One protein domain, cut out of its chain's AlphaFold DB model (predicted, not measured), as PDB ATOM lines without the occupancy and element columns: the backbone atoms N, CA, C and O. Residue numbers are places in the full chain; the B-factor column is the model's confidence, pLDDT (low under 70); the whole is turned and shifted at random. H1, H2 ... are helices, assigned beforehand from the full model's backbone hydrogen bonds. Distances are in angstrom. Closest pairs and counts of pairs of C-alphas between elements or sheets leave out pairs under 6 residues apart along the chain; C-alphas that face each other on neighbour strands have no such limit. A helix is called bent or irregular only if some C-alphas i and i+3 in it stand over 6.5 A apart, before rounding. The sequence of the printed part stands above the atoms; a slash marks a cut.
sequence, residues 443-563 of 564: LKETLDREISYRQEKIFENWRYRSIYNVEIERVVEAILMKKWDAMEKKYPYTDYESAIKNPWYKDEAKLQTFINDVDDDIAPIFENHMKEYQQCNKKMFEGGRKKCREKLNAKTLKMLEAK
ATOM      1  N   LEU A 443     -28.904   5.573  11.862       45.69
ATOM      2  CA  LEU A 443     -29.719   5.502  10.649       45.69
ATOM      3  C   LEU A 443     -29.713   6.826   9.876       45.69
ATOM      4  O   LEU A 443     -29.624   6.804   8.653       45.69
ATOM      5  N   LYS A 444     -29.789   7.958  10.583       49.59
ATOM      6  CA  LYS A 444     -29.933   9.304  10.022       49.59
ATOM      7  C   LYS A 444     -28.769   9.665   9.110       49.59
ATOM      8  O   LYS A 444     -29.011  10.117   8.006       49.59
ATOM      9  N   GLU A 445     -27.528   9.380   9.499       48.69
ATOM     10  CA  GLU A 445     -26.369   9.697   8.652       48.69
ATOM     11  C   GLU A 445     -26.391   8.929   7.317       48.69
ATOM     12  O   GLU A 445     -26.102   9.479   6.256       48.69
ATOM     13  N   THR A 446     -26.786   7.654   7.350       48.12
ATOM     14  CA  THR A 446     -26.931   6.841   6.131       48.12
ATOM     15  C   THR A 446     -28.113   7.324   5.287       48.12
ATOM     16  O   THR A 446     -28.052   7.327   4.058       48.12
ATOM     17  N   LEU A 447     -29.188   7.743   5.952       54.72
ATOM     18  CA  LEU A 447     -30.410   8.223   5.329       54.72
ATOM     19  C   LEU A 447     -30.214   9.582   4.645       54.72
ATOM     20  O   LEU A 447     -30.589   9.726   3.486       54.72
ATOM     21  N   ASP A 448     -29.584  10.538   5.325       57.47
ATOM     22  CA  ASP A 448     -29.305  11.884   4.822       57.47
ATOM     23  C   ASP A 448     -28.410  11.815   3.573       57.47
ATOM     24  O   ASP A 448     -28.649  12.529   2.598       57.47
ATOM     25  N   ARG A 449     -27.438  10.887   3.540       55.72
ATOM     26  CA  ARG A 449     -26.612  10.619   2.347       55.72
ATOM     27  C   ARG A 449     -27.428  10.074   1.173       55.72
ATOM     28  O   ARG A 449     -27.276  10.556   0.055       55.72
ATOM     29  N   GLU A 450     -28.288   9.085   1.409       58.25
ATOM     30  CA  GLU A 450     -29.135   8.490   0.362       58.25
ATOM     31  C   GLU A 450     -30.155   9.504  -0.186       58.25
ATOM     32  O   GLU A 450     -30.402   9.564  -1.392       58.25
ATOM     33  N   ILE A 451     -30.724  10.331   0.693       66.88
ATOM     34  CA  ILE A 451     -31.663  11.406   0.352       66.88
ATOM     35  C   ILE A 451     -30.962  12.484  -0.475       66.88
ATOM     36  O   ILE A 451     -31.457  12.826  -1.549       66.88
ATOM     37  N   SER A 452     -29.785  12.940  -0.036       65.19
ATOM     38  CA  SER A 452     -28.975  13.924  -0.767       65.19
ATOM     39  C   SER A 452     -28.576  13.400  -2.145       65.19
ATOM     40  O   SER A 452     -28.781  14.078  -3.145       65.19
ATOM     41  N   TYR A 453     -28.108  12.150  -2.237       66.31
ATOM     42  CA  TYR A 453     -27.766  11.516  -3.515       66.31
ATOM     43  C   TYR A 453     -28.958  11.460  -4.486       66.31
ATOM     44  O   TYR A 453     -28.819  11.747  -5.678       66.31
ATOM     45  N   ARG A 454     -30.153  11.109  -3.995       66.44
ATOM     46  CA  ARG A 454     -31.370  11.062  -4.824       66.44
ATOM     47  C   ARG A 454     -31.843  12.454  -5.239       66.44
ATOM     48  O   ARG A 454     -32.287  12.613  -6.376       66.44
ATOM     49  N   GLN A 455     -31.738  13.440  -4.352       73.88
ATOM     50  CA  GLN A 455     -32.064  14.835  -4.637       73.88
ATOM     51  C   GLN A 455     -31.130  15.406  -5.712       73.88
ATOM     52  O   GLN A 455     -31.614  15.897  -6.732       73.88
ATOM     53  N   GLU A 456     -29.816  15.244  -5.539       71.62
ATOM     54  CA  GLU A 456     -28.778  15.675  -6.484       71.62
ATOM     55  C   GLU A 456     -29.042  15.091  -7.875       71.62
ATOM     56  O   GLU A 456     -29.135  15.826  -8.852       71.62
ATOM     57  N   LYS A 457     -29.298  13.781  -7.966       70.50
ATOM     58  CA  LYS A 457     -29.563  13.100  -9.241       70.50
ATOM     59  C   LYS A 457     -30.816  13.615  -9.961       70.50
ATOM     60  O   LYS A 457     -30.863  13.642 -11.193       70.50
ATOM     61  N   ILE A 458     -31.858  13.998  -9.223       68.88
ATOM     62  CA  ILE A 458     -33.070  14.593  -9.810       68.88
ATOM     63  C   ILE A 458     -32.778  16.022 -10.272       68.88
ATOM     64  O   ILE A 458     -33.167  16.398 -11.377       68.88
ATOM     65  N   PHE A 459     -32.072  16.805  -9.460       72.50
ATOM     66  CA  PHE A 459     -31.791  18.213  -9.729       72.50
ATOM     67  C   PHE A 459     -30.796  18.374 -10.882       72.50
ATOM     68  O   PHE A 459     -31.013  19.200 -11.768       72.50
ATOM     69  N   GLU A 460     -29.768  17.530 -10.937       69.94
ATOM     70  CA  GLU A 460     -28.767  17.478 -12.001       69.94
ATOM     71  C   GLU A 460     -29.429  17.278 -13.372       69.94
ATOM     72  O   GLU A 460     -29.198  18.064 -14.293       69.94
ATOM     73  N   ASN A 461     -30.357  16.323 -13.496       68.88
ATOM     74  CA  ASN A 461     -31.096  16.084 -14.744       68.88
ATOM     75  C   ASN A 461     -31.839  17.331 -15.266       68.88
ATOM     76  O   ASN A 461     -31.979  17.506 -16.480       68.88
ATOM     77  N   TRP A 462     -32.299  18.210 -14.375       66.56
ATOM     78  CA  TRP A 462     -32.979  19.457 -14.733       66.56
ATOM     79  C   TRP A 462     -32.026  20.633 -14.954       66.56
ATOM     80  O   TRP A 462     -32.263  21.443 -15.860       66.56
ATOM     81  N   ARG A 463     -30.914  20.699 -14.212       63.34
ATOM     82  CA  ARG A 463     -29.817  21.650 -14.459       63.34
ATOM     83  C   ARG A 463     -29.224  21.444 -15.859       63.34
ATOM     84  O   ARG A 463     -29.134  22.393 -16.636       63.34
ATOM     85  N   TYR A 464     -29.006  20.195 -16.283       56.97
ATOM     86  CA  TYR A 464     -28.562  19.885 -17.654       56.97
ATOM     87  C   TYR A 464     -29.550  20.332 -18.747       56.97
ATOM     88  O   TYR A 464     -29.151  20.656 -19.867       56.97
ATOM     89  N   ARG A 465     -30.852  20.394 -18.450       60.44
ATOM     90  CA  ARG A 465     -31.868  20.885 -19.400       60.44
ATOM     91  C   ARG A 465     -31.955  22.419 -19.449       60.44
ATOM     92  O   ARG A 465     -32.540  22.950 -20.394       60.44
ATOM     93  N   SER A 466     -31.352  23.126 -18.487       58.12
ATOM     94  CA  SER A 466     -31.424  24.588 -18.310       58.12
ATOM     95  C   SER A 466     -30.124  25.355 -18.612       58.12
ATOM     96  O   SER A 466     -30.114  26.579 -18.488       58.12
ATOM     97  N   ILE A 467     -29.104  24.676 -19.167       55.03
ATOM     98  CA  ILE A 467     -27.740  25.158 -19.529       55.03
ATOM     99  C   ILE A 467     -27.681  26.495 -20.308       55.03
ATOM    100  O   ILE A 467     -26.632  27.123 -20.433       55.03
ATOM    101  N   TYR A 468     -28.797  26.988 -20.843       55.09
ATOM    102  CA  TYR A 468     -28.830  28.186 -21.681       55.09
ATOM    103  C   TYR A 468     -29.032  29.507 -20.916       55.09
ATOM    104  O   TYR A 468     -28.903  30.570 -21.541       55.09
ATOM    105  N   ASN A 469     -29.366  29.491 -19.614       67.88
ATOM    106  CA  ASN A 469     -29.518  30.719 -18.819       67.88
ATOM    107  C   ASN A 469     -29.561  30.495 -17.288       67.88
ATOM    108  O   ASN A 469     -30.449  29.808 -16.789       67.88
ATOM    109  N   VAL A 470     -28.694  31.201 -16.551       71.25
ATOM    110  CA  VAL A 470     -28.570  31.126 -15.078       71.25
ATOM    111  C   VAL A 470     -29.853  31.531 -14.334       71.25
ATOM    112  O   VAL A 470     -30.160  30.974 -13.285       71.25
ATOM    113  N   GLU A 471     -30.643  32.482 -14.842       75.31
ATOM    114  CA  GLU A 471     -31.890  32.896 -14.173       75.31
ATOM    115  C   GLU A 471     -32.979  31.824 -14.298       75.31
ATOM    116  O   GLU A 471     -33.720  31.580 -13.351       75.31
ATOM    117  N   ILE A 472     -33.040  31.135 -15.442       76.50
ATOM    118  CA  ILE A 472     -33.953  30.005 -15.656       76.50
ATOM    119  C   ILE A 472     -33.592  28.845 -14.724       76.50
ATOM    120  O   ILE A 472     -34.483  28.266 -14.108       76.50
ATOM    121  N   GLU A 473     -32.301  28.536 -14.593       76.50
ATOM    122  CA  GLU A 473     -31.803  27.487 -13.698       76.50
ATOM    123  C   GLU A 473     -32.206  27.744 -12.238       76.50
ATOM    124  O   GLU A 473     -32.782  26.864 -11.599       76.50
ATOM    125  N   ARG A 474     -32.028  28.975 -11.740       78.69
ATOM    126  CA  ARG A 474     -32.413  29.348 -10.364       78.69
ATOM    127  C   ARG A 474     -33.910  29.191 -10.095       78.69
ATOM    128  O   ARG A 474     -34.307  28.774  -9.011       78.69
ATOM    129  N   VAL A 475     -34.753  29.539 -11.066       80.69
ATOM    130  CA  VAL A 475     -36.216  29.419 -10.935       80.69
ATOM    131  C   VAL A 475     -36.645  27.949 -10.976       80.69
ATOM    132  O   VAL A 475     -37.497  27.543 -10.189       80.69
ATOM    133  N   VAL A 476     -36.022  27.125 -11.824       79.62
ATOM    134  CA  VAL A 476     -36.237  25.666 -11.842       79.62
ATOM    135  C   VAL A 476     -35.836  25.037 -10.511       79.62
ATOM    136  O   VAL A 476     -36.617  24.277  -9.943       79.62
ATOM    137  N   GLU A 477     -34.672  25.395  -9.977       79.81
ATOM    138  CA  GLU A 477     -34.200  24.926  -8.674       79.81
ATOM    139  C   GLU A 477     -35.174  25.291  -7.546       79.81
ATOM    140  O   GLU A 477     -35.500  24.450  -6.709       79.81
ATOM    141  N   ALA A 478     -35.738  26.499  -7.568       82.25
ATOM    142  CA  ALA A 478     -36.741  26.908  -6.589       82.25
ATOM    143  C   ALA A 478     -38.057  26.102  -6.698       82.25
ATOM    144  O   ALA A 478     -38.646  25.754  -5.671       82.25
ATOM    145  N   ILE A 479     -38.515  25.761  -7.913       82.12
ATOM    146  CA  ILE A 479     -39.676  24.867  -8.114       82.12
ATOM    147  C   ILE A 479     -39.370  23.470  -7.561       82.12
ATOM    148  O   ILE A 479     -40.200  22.891  -6.852       82.12
ATOM    149  N   LEU A 480     -38.183  22.937  -7.867       80.69
ATOM    150  CA  LEU A 480     -37.732  21.620  -7.418       80.69
ATOM    151  C   LEU A 480     -37.658  21.543  -5.890       80.69
ATOM    152  O   LEU A 480     -38.220  20.615  -5.309       80.69
ATOM    153  N   MET A 481     -37.067  22.548  -5.241       82.44
ATOM    154  CA  MET A 481     -37.016  22.662  -3.779       82.44
ATOM    155  C   MET A 481     -38.419  22.736  -3.169       82.44
ATOM    156  O   MET A 481     -38.739  21.974  -2.264       82.44
ATOM    157  N   LYS A 482     -39.319  23.564  -3.720       84.00
ATOM    158  CA  LYS A 482     -40.705  23.676  -3.225       84.00
ATOM    159  C   LYS A 482     -41.465  22.347  -3.302       84.00
ATOM    160  O   LYS A 482     -42.253  22.024  -2.409       84.00
ATOM    161  N   LYS A 483     -41.268  21.584  -4.380       80.38
ATOM    162  CA  LYS A 483     -41.862  20.251  -4.547       80.38
ATOM    163  C   LYS A 483     -41.236  19.261  -3.566       80.38
ATOM    164  O   LYS A 483     -41.977  18.496  -2.945       80.38
ATOM    165  N   TRP A 484     -39.913  19.295  -3.407       80.44
ATOM    166  CA  TRP A 484     -39.178  18.453  -2.464       80.44
ATOM    167  C   TRP A 484     -39.675  18.657  -1.028       80.44
ATOM    168  O   TRP A 484     -40.105  17.698  -0.390       80.44
ATOM    169  N   ASP A 485     -39.786  19.908  -0.581       82.12
ATOM    170  CA  ASP A 485     -40.318  20.270   0.739       82.12
ATOM    171  C   ASP A 485     -41.744  19.744   0.966       82.12
ATOM    172  O   ASP A 485     -42.121  19.344   2.071       82.12
ATOM    173  N   ALA A 486     -42.587  19.763  -0.072       81.62
ATOM    174  CA  ALA A 486     -43.950  19.241   0.008       81.62
ATOM    175  C   ALA A 486     -43.973  17.709   0.147       81.62
ATOM    176  O   ALA A 486     -44.824  17.167   0.860       81.62
ATOM    177  N   MET A 487     -43.040  17.017  -0.510       76.25
ATOM    178  CA  MET A 487     -42.859  15.571  -0.398       76.25
ATOM    179  C   MET A 487     -42.349  15.192   0.999       76.25
ATOM    180  O   MET A 487     -42.961  14.335   1.641       76.25
ATOM    181  N   GLU A 488     -41.344  15.895   1.525       74.75
ATOM    182  CA  GLU A 488     -40.820  15.665   2.879       74.75
ATOM    183  C   GLU A 488     -41.880  15.912   3.961       74.75
ATOM    184  O   GLU A 488     -42.002  15.135   4.906       74.75
ATOM    185  N   LYS A 489     -42.734  16.930   3.794       79.81
ATOM    186  CA  LYS A 489     -43.877  17.161   4.699       79.81
ATOM    187  C   LYS A 489     -44.920  16.045   4.648       79.81
ATOM    188  O   LYS A 489     -45.561  15.761   5.659       79.81
ATOM    189  N   LYS A 490     -45.129  15.429   3.481       77.25
ATOM    190  CA  LYS A 490     -46.076  14.316   3.298       77.25
ATOM    191  C   LYS A 490     -45.519  13.002   3.852       77.25
ATOM    192  O   LYS A 490     -46.293  12.169   4.328       77.25
ATOM    193  N   TYR A 491     -44.201  12.827   3.799       73.56
ATOM    194  CA  TYR A 491     -43.491  11.630   4.240       73.56
ATOM    195  C   TYR A 491     -42.314  11.991   5.164       73.56
ATOM    196  O   TYR A 491     -41.152  11.872   4.766       73.56
ATOM    197  N   PRO A 492     -42.604  12.426   6.405       68.38
ATOM    198  CA  PRO A 492     -41.573  12.877   7.330       68.38
ATOM    199  C   PRO A 492     -40.651  11.725   7.737       68.38
ATOM    200  O   PRO A 492     -41.097  10.593   7.929       68.38
ATOM    201  N   TYR A 493     -39.372  12.046   7.902       69.25
ATOM    202  CA  TYR A 493     -38.337  11.154   8.429       69.25
ATOM    203  C   TYR A 493     -37.568  11.844   9.564       69.25
ATOM    204  O   TYR A 493     -36.361  11.752   9.668       69.25
ATOM    205  N   THR A 494     -38.247  12.610  10.413       66.69
ATOM    206  CA  THR A 494     -37.597  13.446  11.440       66.69
ATOM    207  C   THR A 494     -37.132  12.667  12.672       66.69
ATOM    208  O   THR A 494     -36.375  13.194  13.488       66.69
ATOM    209  N   ASP A 495     -37.583  11.422  12.813       61.72
ATOM    210  CA  ASP A 495     -37.263  10.525  13.919       61.72
ATOM    211  C   ASP A 495     -37.300   9.051  13.476       61.72
ATOM    212  O   ASP A 495     -37.765   8.702  12.388       61.72
ATOM    213  N   TYR A 496     -36.817   8.165  14.349       54.62
ATOM    214  CA  TYR A 496     -36.756   6.728  14.080       54.62
ATOM    215  C   TYR A 496     -38.115   6.126  13.697       54.62
ATOM    216  O   TYR A 496     -38.195   5.310  12.783       54.62
ATOM    217  N   GLU A 497     -39.194   6.531  14.368       66.75
ATOM    218  CA  GLU A 497     -40.522   5.935  14.202       66.75
ATOM    219  C   GLU A 497     -41.173   6.353  12.878       66.75
ATOM    220  O   GLU A 497     -41.789   5.531  12.197       66.75
ATOM    221  N   SER A 498     -40.993   7.607  12.470       68.50
ATOM    222  CA  SER A 498     -41.435   8.123  11.173       68.50
ATOM    223  C   SER A 498     -40.649   7.503  10.011       68.50
ATOM    224  O   SER A 498     -41.261   7.045   9.039       68.50
ATOM    225  N   ALA A 499     -39.327   7.356  10.152       62.19
ATOM    226  CA  ALA A 499     -38.453   6.792   9.122       62.19
ATOM    227  C   ALA A 499     -38.694   5.296   8.836       62.19
ATOM    228  O   ALA A 499     -38.537   4.859   7.690       62.19
ATOM    229  N   ILE A 500     -39.085   4.503   9.843       63.12
ATOM    230  CA  ILE A 500     -39.401   3.070   9.661       63.12
ATOM    231  C   ILE A 500     -40.852   2.831   9.232       63.12
ATOM    232  O   ILE A 500     -41.134   1.860   8.531       63.12
ATOM    233  N   LYS A 501     -41.787   3.706   9.628       67.94
ATOM    234  CA  LYS A 501     -43.221   3.551   9.331       67.94
ATOM    235  C   LYS A 501     -43.549   3.825   7.863       67.94
ATOM    236  O   LYS A 501     -44.542   3.299   7.359       67.94
ATOM    237  N   ASN A 502     -42.741   4.629   7.171       61.88
ATOM    238  CA  ASN A 502     -42.909   4.889   5.743       61.88
ATOM    239  C   ASN A 502     -41.562   5.175   5.052       61.88
ATOM    240  O   ASN A 502     -41.220   6.339   4.836       61.88
ATOM    241  N   PRO A 503     -40.796   4.132   4.679       64.88
ATOM    242  CA  PRO A 503     -39.466   4.280   4.097       64.88
ATOM    243  C   PRO A 503     -39.546   4.654   2.609       64.88
ATOM    244  O   PRO A 503     -39.166   3.880   1.734       64.88
ATOM    245  N   TRP A 504     -40.083   5.834   2.302       64.44
ATOM    246  CA  TRP A 504     -40.318   6.299   0.931       64.44
ATOM    247  C   TRP A 504     -39.039   6.337   0.078       64.44
ATOM    248  O   TRP A 504     -39.098   6.086  -1.118       64.44
ATOM    249  N   TYR A 505     -37.879   6.558   0.701       61.84
ATOM    250  CA  TYR A 505     -36.548   6.534   0.082       61.84
ATOM    251  C   TYR A 505     -36.127   5.141  -0.428       61.84
ATOM    252  O   TYR A 505     -35.203   5.030  -1.227       61.84
ATOM    253  N   LYS A 506     -36.809   4.072   0.004       60.22
ATOM    254  CA  LYS A 506     -36.660   2.696  -0.512       60.22
ATOM    255  C   LYS A 506     -37.773   2.304  -1.493       60.22
ATOM    256  O   LYS A 506     -37.749   1.198  -2.028       60.22
ATOM    257  N   ASP A 507     -38.757   3.176  -1.705       68.12
ATOM    258  CA  ASP A 507     -39.952   2.928  -2.510       68.12
ATOM    259  C   ASP A 507     -39.852   3.681  -3.842       68.12
ATOM    260  O   ASP A 507     -40.305   4.820  -3.995       68.12
ATOM    261  N   GLU A 508     -39.233   3.020  -4.819       65.00
ATOM    262  CA  GLU A 508     -38.938   3.588  -6.137       65.00
ATOM    263  C   GLU A 508     -40.204   4.101  -6.857       65.00
ATOM    264  O   GLU A 508     -40.144   5.071  -7.607       65.00
ATOM    265  N   ALA A 509     -41.381   3.524  -6.580       70.50
ATOM    266  CA  ALA A 509     -42.647   3.961  -7.172       70.50
ATOM    267  C   ALA A 509     -43.111   5.331  -6.640       70.50
ATOM    268  O   ALA A 509     -43.668   6.141  -7.391       70.50
ATOM    269  N   LYS A 510     -42.860   5.632  -5.358       69.94
ATOM    270  CA  LYS A 510     -43.159   6.952  -4.771       69.94
ATOM    271  C   LYS A 510     -42.206   8.021  -5.288       69.94
ATOM    272  O   LYS A 510     -42.657   9.123  -5.596       69.94
ATOM    273  N   LEU A 511     -40.924   7.682  -5.434       68.62
ATOM    274  CA  LEU A 511     -39.939   8.579  -6.035       68.62
ATOM    275  C   LEU A 511     -40.272   8.861  -7.505       68.62
ATOM    276  O   LEU A 511     -40.235  10.011  -7.932       68.62
ATOM    277  N   GLN A 512     -40.703   7.845  -8.255       68.44
ATOM    278  CA  GLN A 512     -41.145   8.027  -9.636       68.44
ATOM    279  C   GLN A 512     -42.397   8.906  -9.739       68.44
ATOM    280  O   GLN A 512     -42.507   9.705 -10.661       68.44
ATOM    281  N   THR A 513     -43.322   8.812  -8.779       71.31
ATOM    282  CA  THR A 513     -44.495   9.704  -8.726       71.31
ATOM    283  C   THR A 513     -44.071  11.162  -8.523       71.31
ATOM    284  O   THR A 513     -44.571  12.040  -9.213       71.31
ATOM    285  N   PHE A 514     -43.098  11.414  -7.640       70.19
ATOM    286  CA  PHE A 514     -42.523  12.748  -7.441       70.19
ATOM    287  C   PHE A 514     -41.835  13.286  -8.704       70.19
ATOM    288  O   PHE A 514     -42.044  14.439  -9.074       70.19
ATOM    289  N   ILE A 515     -41.046  12.449  -9.383       70.88
ATOM    290  CA  ILE A 515     -40.385  12.809 -10.645       70.88
ATOM    291  C   ILE A 515     -41.429  13.176 -11.704       70.88
ATOM    292  O   ILE A 515     -41.304  14.223 -12.330       70.88
ATOM    293  N   ASN A 516     -42.493  12.380 -11.839       74.44
ATOM    294  CA  ASN A 516     -43.571  12.648 -12.789       74.44
ATOM    295  C   ASN A 516     -44.302  13.971 -12.476       74.44
ATOM    296  O   ASN A 516     -44.552  14.757 -13.384       74.44
ATOM    297  N   ASP A 517     -44.581  14.258 -11.197       70.25
ATOM    298  CA  ASP A 517     -45.227  15.510 -10.766       70.25
ATOM    299  C   ASP A 517     -44.360  16.758 -11.039       70.25
ATOM    300  O   ASP A 517     -44.878  17.868 -11.196       70.25
ATOM    301  N   VAL A 518     -43.034  16.598 -11.040       72.06
ATOM    302  CA  VAL A 518     -42.058  17.639 -11.395       72.06
ATOM    303  C   VAL A 518     -41.938  17.776 -12.917       72.06
ATOM    304  O   VAL A 518     -41.929  18.897 -13.434       72.06
ATOM    305  N   ASP A 519     -41.884  16.654 -13.638       73.50
ATOM    306  CA  ASP A 519     -41.878  16.599 -15.102       73.50
ATOM    307  C   ASP A 519     -43.120  17.284 -15.691       73.50
ATOM    308  O   ASP A 519     -42.976  18.108 -16.593       73.50
ATOM    309  N   ASP A 520     -44.315  17.052 -15.144       77.94
ATOM    310  CA  ASP A 520     -45.564  17.656 -15.635       77.94
ATOM    311  C   ASP A 520     -45.569  19.195 -15.557       77.94
ATOM    312  O   ASP A 520     -46.150  19.875 -16.412       77.94
ATOM    313  N   ASP A 521     -44.904  19.770 -14.552       76.00
ATOM    314  CA  ASP A 521     -44.862  21.221 -14.359       76.00
ATOM    315  C   ASP A 521     -43.769  21.914 -15.181       76.00
ATOM    316  O   ASP A 521     -43.965  23.059 -15.606       76.00
ATOM    317  N   ILE A 522     -42.643  21.235 -15.424       80.06
ATOM    318  CA  ILE A 522     -41.429  21.842 -15.985       80.06
ATOM    319  C   ILE A 522     -41.162  21.373 -17.428       80.06
ATOM    320  O   ILE A 522     -40.822  22.199 -18.285       80.06
ATOM    321  N   ALA A 523     -41.365  20.090 -17.755       81.44
ATOM    322  CA  ALA A 523     -41.021  19.520 -19.065       81.44
ATOM    323  C   ALA A 523     -41.727  20.217 -20.242       81.44
ATOM    324  O   ALA A 523     -41.033  20.592 -21.192       81.44
ATOM    325  N   PRO A 524     -43.049  20.499 -20.205       84.31
ATOM    326  CA  PRO A 524     -43.737  21.128 -21.337       84.31
ATOM    327  C   PRO A 524     -43.194  22.526 -21.665       84.31
ATOM    328  O   PRO A 524     -43.181  22.951 -22.826       84.31
ATOM    329  N   ILE A 525     -42.714  23.245 -20.644       84.31
ATOM    330  CA  ILE A 525     -42.133  24.582 -20.791       84.31
ATOM    331  C   ILE A 525     -40.775  24.482 -21.499       84.31
ATOM    332  O   ILE A 525     -40.517  25.250 -22.432       84.31
ATOM    333  N   PHE A 526     -39.943  23.509 -21.120       79.62
ATOM    334  CA  PHE A 526     -38.641  23.270 -21.751       79.62
ATOM    335  C   PHE A 526     -38.746  22.671 -23.153       79.62
ATOM    336  O   PHE A 526     -38.000  23.075 -24.044       79.62
ATOM    337  N   GLU A 527     -39.698  21.776 -23.408       83.12
ATOM    338  CA  GLU A 527     -39.946  21.263 -24.757       83.12
ATOM    339  C   GLU A 527     -40.336  22.384 -25.723       83.12
ATOM    340  O   GLU A 527     -39.854  22.440 -26.860       83.12
ATOM    341  N   ASN A 528     -41.190  23.306 -25.269       83.56
ATOM    342  CA  ASN A 528     -41.553  24.469 -26.063       83.56
ATOM    343  C   ASN A 528     -40.370  25.441 -26.217       83.56
ATOM    344  O   ASN A 528     -40.123  25.939 -27.318       83.56
ATOM    345  N   HIS A 529     -39.589  25.648 -25.151       83.81
ATOM    346  CA  HIS A 529     -38.360  26.441 -25.196       83.81
ATOM    347  C   HIS A 529     -37.386  25.904 -26.252       83.81
ATOM    348  O   HIS A 529     -36.948  26.658 -27.114       83.81
ATOM    349  N   MET A 530     -37.112  24.598 -26.271       81.62
ATOM    350  CA  MET A 530     -36.190  23.982 -27.230       81.62
ATOM    351  C   MET A 530     -36.676  24.098 -28.680       81.62
ATOM    352  O   MET A 530     -35.884  24.408 -29.577       81.62
ATOM    353  N   LYS A 531     -37.981  23.920 -28.924       84.38
ATOM    354  CA  LYS A 531     -38.585  24.109 -30.256       84.38
ATOM    355  C   LYS A 531     -38.434  25.553 -30.744       84.38
ATOM    356  O   LYS A 531     -38.007  25.777 -31.880       84.38
ATOM    357  N   GLU A 532     -38.733  26.539 -29.899       83.44
ATOM    358  CA  GLU A 532     -38.586  27.965 -30.231       83.44
ATOM    359  C   GLU A 532     -37.101  28.374 -30.348       83.44
ATOM    360  O   GLU A 532     -36.737  29.172 -31.218       83.44
ATOM    361  N   TYR A 533     -36.210  27.771 -29.558       83.00
ATOM    362  CA  TYR A 533     -34.767  28.026 -29.594       83.00
ATOM    363  C   TYR A 533     -34.152  27.592 -30.931       83.00
ATOM    364  O   TYR A 533     -33.394  28.343 -31.557       83.00
ATOM    365  N   GLN A 534     -34.548  26.423 -31.445       81.06
ATOM    366  CA  GLN A 534     -34.159  25.967 -32.784       81.06
ATOM    367  C   GLN A 534     -34.648  26.918 -33.886       81.06
ATOM    368  O   GLN A 534     -33.940  27.139 -34.873       81.06
ATOM    369  N   GLN A 535     -35.824  27.530 -33.727       82.88
ATOM    370  CA  GLN A 535     -36.314  28.550 -34.659       82.88
ATOM    371  C   GLN A 535     -35.504  29.849 -34.562       82.88
ATOM    372  O   GLN A 535     -35.183  30.449 -35.593       82.88
ATOM    373  N   CYS A 536     -35.094  30.262 -33.358       81.56
ATOM    374  CA  CYS A 536     -34.188  31.395 -33.175       81.56
ATOM    375  C   CYS A 536     -32.838  31.175 -33.879       81.56
ATOM    376  O   CYS A 536     -32.312  32.120 -34.471       81.56
ATOM    377  N   ASN A 537     -32.317  29.943 -33.902       79.12
ATOM    378  CA  ASN A 537     -31.059  29.598 -34.582       79.12
ATOM    379  C   ASN A 537     -31.140  29.690 -36.111       79.12
ATOM    380  O   ASN A 537     -30.130  29.951 -36.764       79.12
ATOM    381  N   LYS A 538     -32.341  29.564 -36.687       82.19
ATOM    382  CA  LYS A 538     -32.580  29.713 -38.132       82.19
ATOM    383  C   LYS A 538     -32.614  31.175 -38.599       82.19
ATOM    384  O   LYS A 538     -32.707  31.423 -39.800       82.19
ATOM    385  N   LYS A 539     -32.528  32.167 -37.697       78.31
ATOM    386  CA  LYS A 539     -32.478  33.584 -38.100       78.31
ATOM    387  C   LYS A 539     -31.178  33.911 -38.833       78.31
ATOM    388  O   LYS A 539     -30.094  33.483 -38.441       78.31
ATOM    389  N   MET A 540     -31.298  34.717 -39.886       66.06
ATOM    390  CA  MET A 540     -30.202  35.021 -40.812       66.06
ATOM    391  C   MET A 540     -29.097  35.892 -40.182       66.06
ATOM    392  O   MET A 540     -27.931  35.720 -40.514       66.06
ATOM    393  N   PHE A 541     -29.444  36.784 -39.246       73.19
ATOM    394  CA  PHE A 541     -28.495  37.694 -38.591       73.19
ATOM    395  C   PHE A 541     -28.257  37.324 -37.129       73.19
ATOM    396  O   PHE A 541     -29.208  37.107 -36.379       73.19
ATOM    397  N   GLU A 542     -26.999  37.361 -36.701       69.25
ATOM    398  CA  GLU A 542     -26.561  37.011 -35.346       69.25
ATOM    399  C   GLU A 542     -27.179  37.903 -34.258       69.25
ATOM    400  O   GLU A 542     -27.736  37.393 -33.288       69.25
ATOM    401  N   GLY A 543     -27.251  39.221 -34.478       74.38
ATOM    402  CA  GLY A 543     -27.991  40.126 -33.585       74.38
ATOM    403  C   GLY A 543     -29.497  39.823 -33.521       74.38
ATOM    404  O   GLY A 543     -30.147  40.070 -32.506       74.38
ATOM    405  N   GLY A 544     -30.055  39.234 -34.584       75.62
ATOM    406  CA  GLY A 544     -31.427  38.729 -34.616       75.62
ATOM    407  C   GLY A 544     -31.598  37.416 -33.850       75.62
ATOM    408  O   GLY A 544     -32.637  37.237 -33.212       75.62
ATOM    409  N   ARG A 545     -30.594  36.526 -33.873       81.81
ATOM    410  CA  ARG A 545     -30.544  35.300 -33.054       81.81
ATOM    411  C   ARG A 545     -30.450  35.655 -31.575       81.81
ATOM    412  O   ARG A 545     -31.287  35.195 -30.806       81.81
ATOM    413  N   LYS A 546     -29.521  36.543 -31.203       79.94
ATOM    414  CA  LYS A 546     -29.322  37.009 -29.823       79.94
ATOM    415  C   LYS A 546     -30.601  37.619 -29.242       79.94
ATOM    416  O   LYS A 546     -31.124  37.099 -28.266       79.94
ATOM    417  N   LYS A 547     -31.207  38.596 -29.930       83.50
ATOM    418  CA  LYS A 547     -32.489  39.194 -29.502       83.50
ATOM    419  C   LYS A 547     -33.654  38.198 -29.464       83.50
ATOM    420  O   LYS A 547     -34.611  38.402 -28.726       83.50
ATOM    421  N   CYS A 548     -33.630  37.158 -30.300       84.38
ATOM    422  CA  CYS A 548     -34.643  36.102 -30.279       84.38
ATOM    423  C   CYS A 548     -34.485  35.214 -29.042       84.38
ATOM    424  O   CYS A 548     -35.468  34.996 -28.344       84.38
ATOM    425  N   ARG A 549     -33.252  34.781 -28.743       83.94
ATOM    426  CA  ARG A 549     -32.923  33.987 -27.553       83.94
ATOM    427  C   ARG A 549     -33.184  34.767 -26.265       83.94
ATOM    428  O   ARG A 549     -33.809  34.226 -25.374       83.94
ATOM    429  N   GLU A 550     -32.837  36.052 -26.201       83.69
ATOM    430  CA  GLU A 550     -33.151  36.914 -25.046       83.69
ATOM    431  C   GLU A 550     -34.665  37.007 -24.792       83.69
ATOM    432  O   GLU A 550     -35.123  36.851 -23.663       83.69
ATOM    433  N   LYS A 551     -35.470  37.197 -25.849       86.50
ATOM    434  CA  LYS A 551     -36.939  37.213 -25.730       86.50
ATOM    435  C   LYS A 551     -37.513  35.856 -25.339       86.50
ATOM    436  O   LYS A 551     -38.478  35.809 -24.582       86.50
ATOM    437  N   LEU A 552     -36.950  34.779 -25.876       86.88
ATOM    438  CA  LEU A 552     -37.355  33.419 -25.553       86.88
ATOM    439  C   LEU A 552     -37.025  33.082 -24.096       86.88
ATOM    440  O   LEU A 552     -37.903  32.615 -23.382       86.88
ATOM    441  N   ASN A 553     -35.817  33.405 -23.630       83.56
ATOM    442  CA  ASN A 553     -35.406  33.224 -22.241       83.56
ATOM    443  C   ASN A 553     -36.322  34.010 -21.295       83.56
ATOM    444  O   ASN A 553     -36.849  33.432 -20.355       83.56
ATOM    445  N   ALA A 554     -36.614  35.281 -21.595       85.12
ATOM    446  CA  ALA A 554     -37.532  36.090 -20.789       85.12
ATOM    447  C   ALA A 554     -38.975  35.544 -20.780       85.12
ATOM    448  O   ALA A 554     -39.681  35.659 -19.779       85.12
ATOM    449  N   LYS A 555     -39.439  34.954 -21.889       88.50
ATOM    450  CA  LYS A 555     -40.753  34.292 -21.967       88.50
ATOM    451  C   LYS A 555     -40.776  33.015 -21.127       88.50
ATOM    452  O   LYS A 555     -41.727  32.803 -20.383       88.50
ATOM    453  N   THR A 556     -39.742  32.188 -21.239       85.31
ATOM    454  CA  THR A 556     -39.602  30.942 -20.477       85.31
ATOM    455  C   THR A 556     -39.468  31.209 -18.987       85.31
ATOM    456  O   THR A 556     -40.157  30.556 -18.212       85.31
ATOM    457  N   LEU A 557     -38.691  32.221 -18.600       85.50
ATOM    458  CA  LEU A 557     -38.570  32.666 -17.215       85.50
ATOM    459  C   LEU A 557     -39.944  33.011 -16.631       85.50
ATOM    460  O   LEU A 557     -40.337  32.421 -15.636       85.50
ATOM    461  N   LYS A 558     -40.744  33.835 -17.320       87.81
ATOM    462  CA  LYS A 558     -42.108  34.176 -16.872       87.81
ATOM    463  C   LYS A 558     -43.046  32.976 -16.746       87.81
ATOM    464  O   LYS A 558     -43.933  32.977 -15.899       87.81
ATOM    465  N   MET A 559     -42.910  31.978 -17.621       86.75
ATOM    466  CA  MET A 559     -43.728  30.762 -17.552       86.75
ATOM    467  C   MET A 559     -43.342  29.888 -16.355       86.75
ATOM    468  O   MET A 559     -44.226  29.291 -15.747       86.75
ATOM    469  N   LEU A 560     -42.052  29.834 -16.012       84.88
ATOM    470  CA  LEU A 560     -41.547  29.114 -14.841       84.88
ATOM    471  C   LEU A 560     -41.855  29.865 -13.538       84.88
ATOM    472  O   LEU A 560     -42.309  29.256 -12.578       84.88
ATOM    473  N   GLU A 561     -41.723  31.191 -13.518       85.38
ATOM    474  CA  GLU A 561     -42.121  32.033 -12.380       85.38
ATOM    475  C   GLU A 561     -43.612  31.893 -12.043       85.38
ATOM    476  O   GLU A 561     -43.982  32.015 -10.885       85.38
ATOM    477  N   ALA A 562     -44.472  31.596 -13.025       87.44
ATOM    478  CA  ALA A 562     -45.893  31.331 -12.791       87.44
ATOM    479  C   ALA A 562     -46.184  29.941 -12.180       87.44
ATOM    480  O   ALA A 562     -47.328  29.671 -11.808       87.44
ATOM    481  N   LYS A 563     -45.189  29.042 -12.141       81.81
ATOM    482  CA  LYS A 563     -45.267  27.711 -11.512       81.81
ATOM    483  C   LYS A 563     -44.753  27.708 -10.068       81.81
ATOM    484  O   LYS A 563     -45.154  26.836  -9.290       81.81
TER     485      LYS A 563
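Overview. This is residues 443 to 563 of the 564 residues of an uncharacterized protein of Helicobacter bilis (UniProt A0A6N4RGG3). The model is a long, loose rod made of two helical hairpins set one after the other, H1 with H2 and H4b with H5, which overlap where the last part of H5 packs on the first part of H2. The bent helix H4 joins the two halves: its arm H4b lies side by side with H5, and its arm H4a runs on beside the first hairpin, while the small H3 lies at the far end, near the beginning of H1. The printed part has 121 residues with five named helices, in the order H1 H2 H3 H4 H5, and no named strand; its class is all helix. The radius of gyration of the C-alphas is 18.1 A, and the C-alphas span 62 by 22 by 20 A.

Arrangement. H4, residues 508 to 537, was assigned as one helix by its hydrogen bonds but is bent, with C-alphas 521 and 524 7.1 A apart; its arms, H4a with residues 508 to 521 and H4b with residues 524 to 537, stand at a steep tilt of 50 degrees. H5, residues 542 to 561, touches H4b in a helical hairpin, opposite ways at a shallow tilt of 9 degrees; their closest C-alphas, of Cys 536 and Arg 545, are 5.3 A apart. The hub is H2, residues 470 to 490. With residues 471 to 476 alone it touches residues 553 to 561 of H5, the same way at a shallow tilt of 19 degrees, closest at C-alphas Ile 472 and Leu 557, 5.6 A. H2 and H4a only just touch, with 3 pairs of C-alphas within 8 A, closest at Leu 480 and Val 518, 7.1 A, at a steep tilt of 43 degrees. H1, residues 443 to 466, forms a helical hairpin with H2, closest at C-alphas Ser 466 and Glu 473, 5.5 A, at a tilt of 36 degrees, only just steep. H3, residues 496 to 501, is close to but not clearly touching H1, with C-alphas Leu 443 and Tyr 496, their closest, 7.9 A apart. H1 and H5 are apart. Each O i to N i+4 pair is within hydrogen-bond range in H2, H3, H4b and H5, against 17 of 20 in H1 and 9 of 10 in H4a.

Along the chain. H1 begins at C-alpha 443, (-29.719, 5.502, 10.649), and measures 34.7 A. H2 measures 30.4 A, H3 8.6 A, H4a 20.3 A and H4b 20.2 A. H5 measures 28.2 A and ends at C-alpha 561, (-42.121, 32.033, -12.380).

Size, cuts and confidence. The two C-alphas farthest apart, of Glu 497 and Met 540, are 63.1 A from each other. The printed part has no cut and no long link. The mean pLDDT of the printed part is 73.4, and 45 residues are under 70, among them residues 443 to 454, 460 to 469 and 492 to 508.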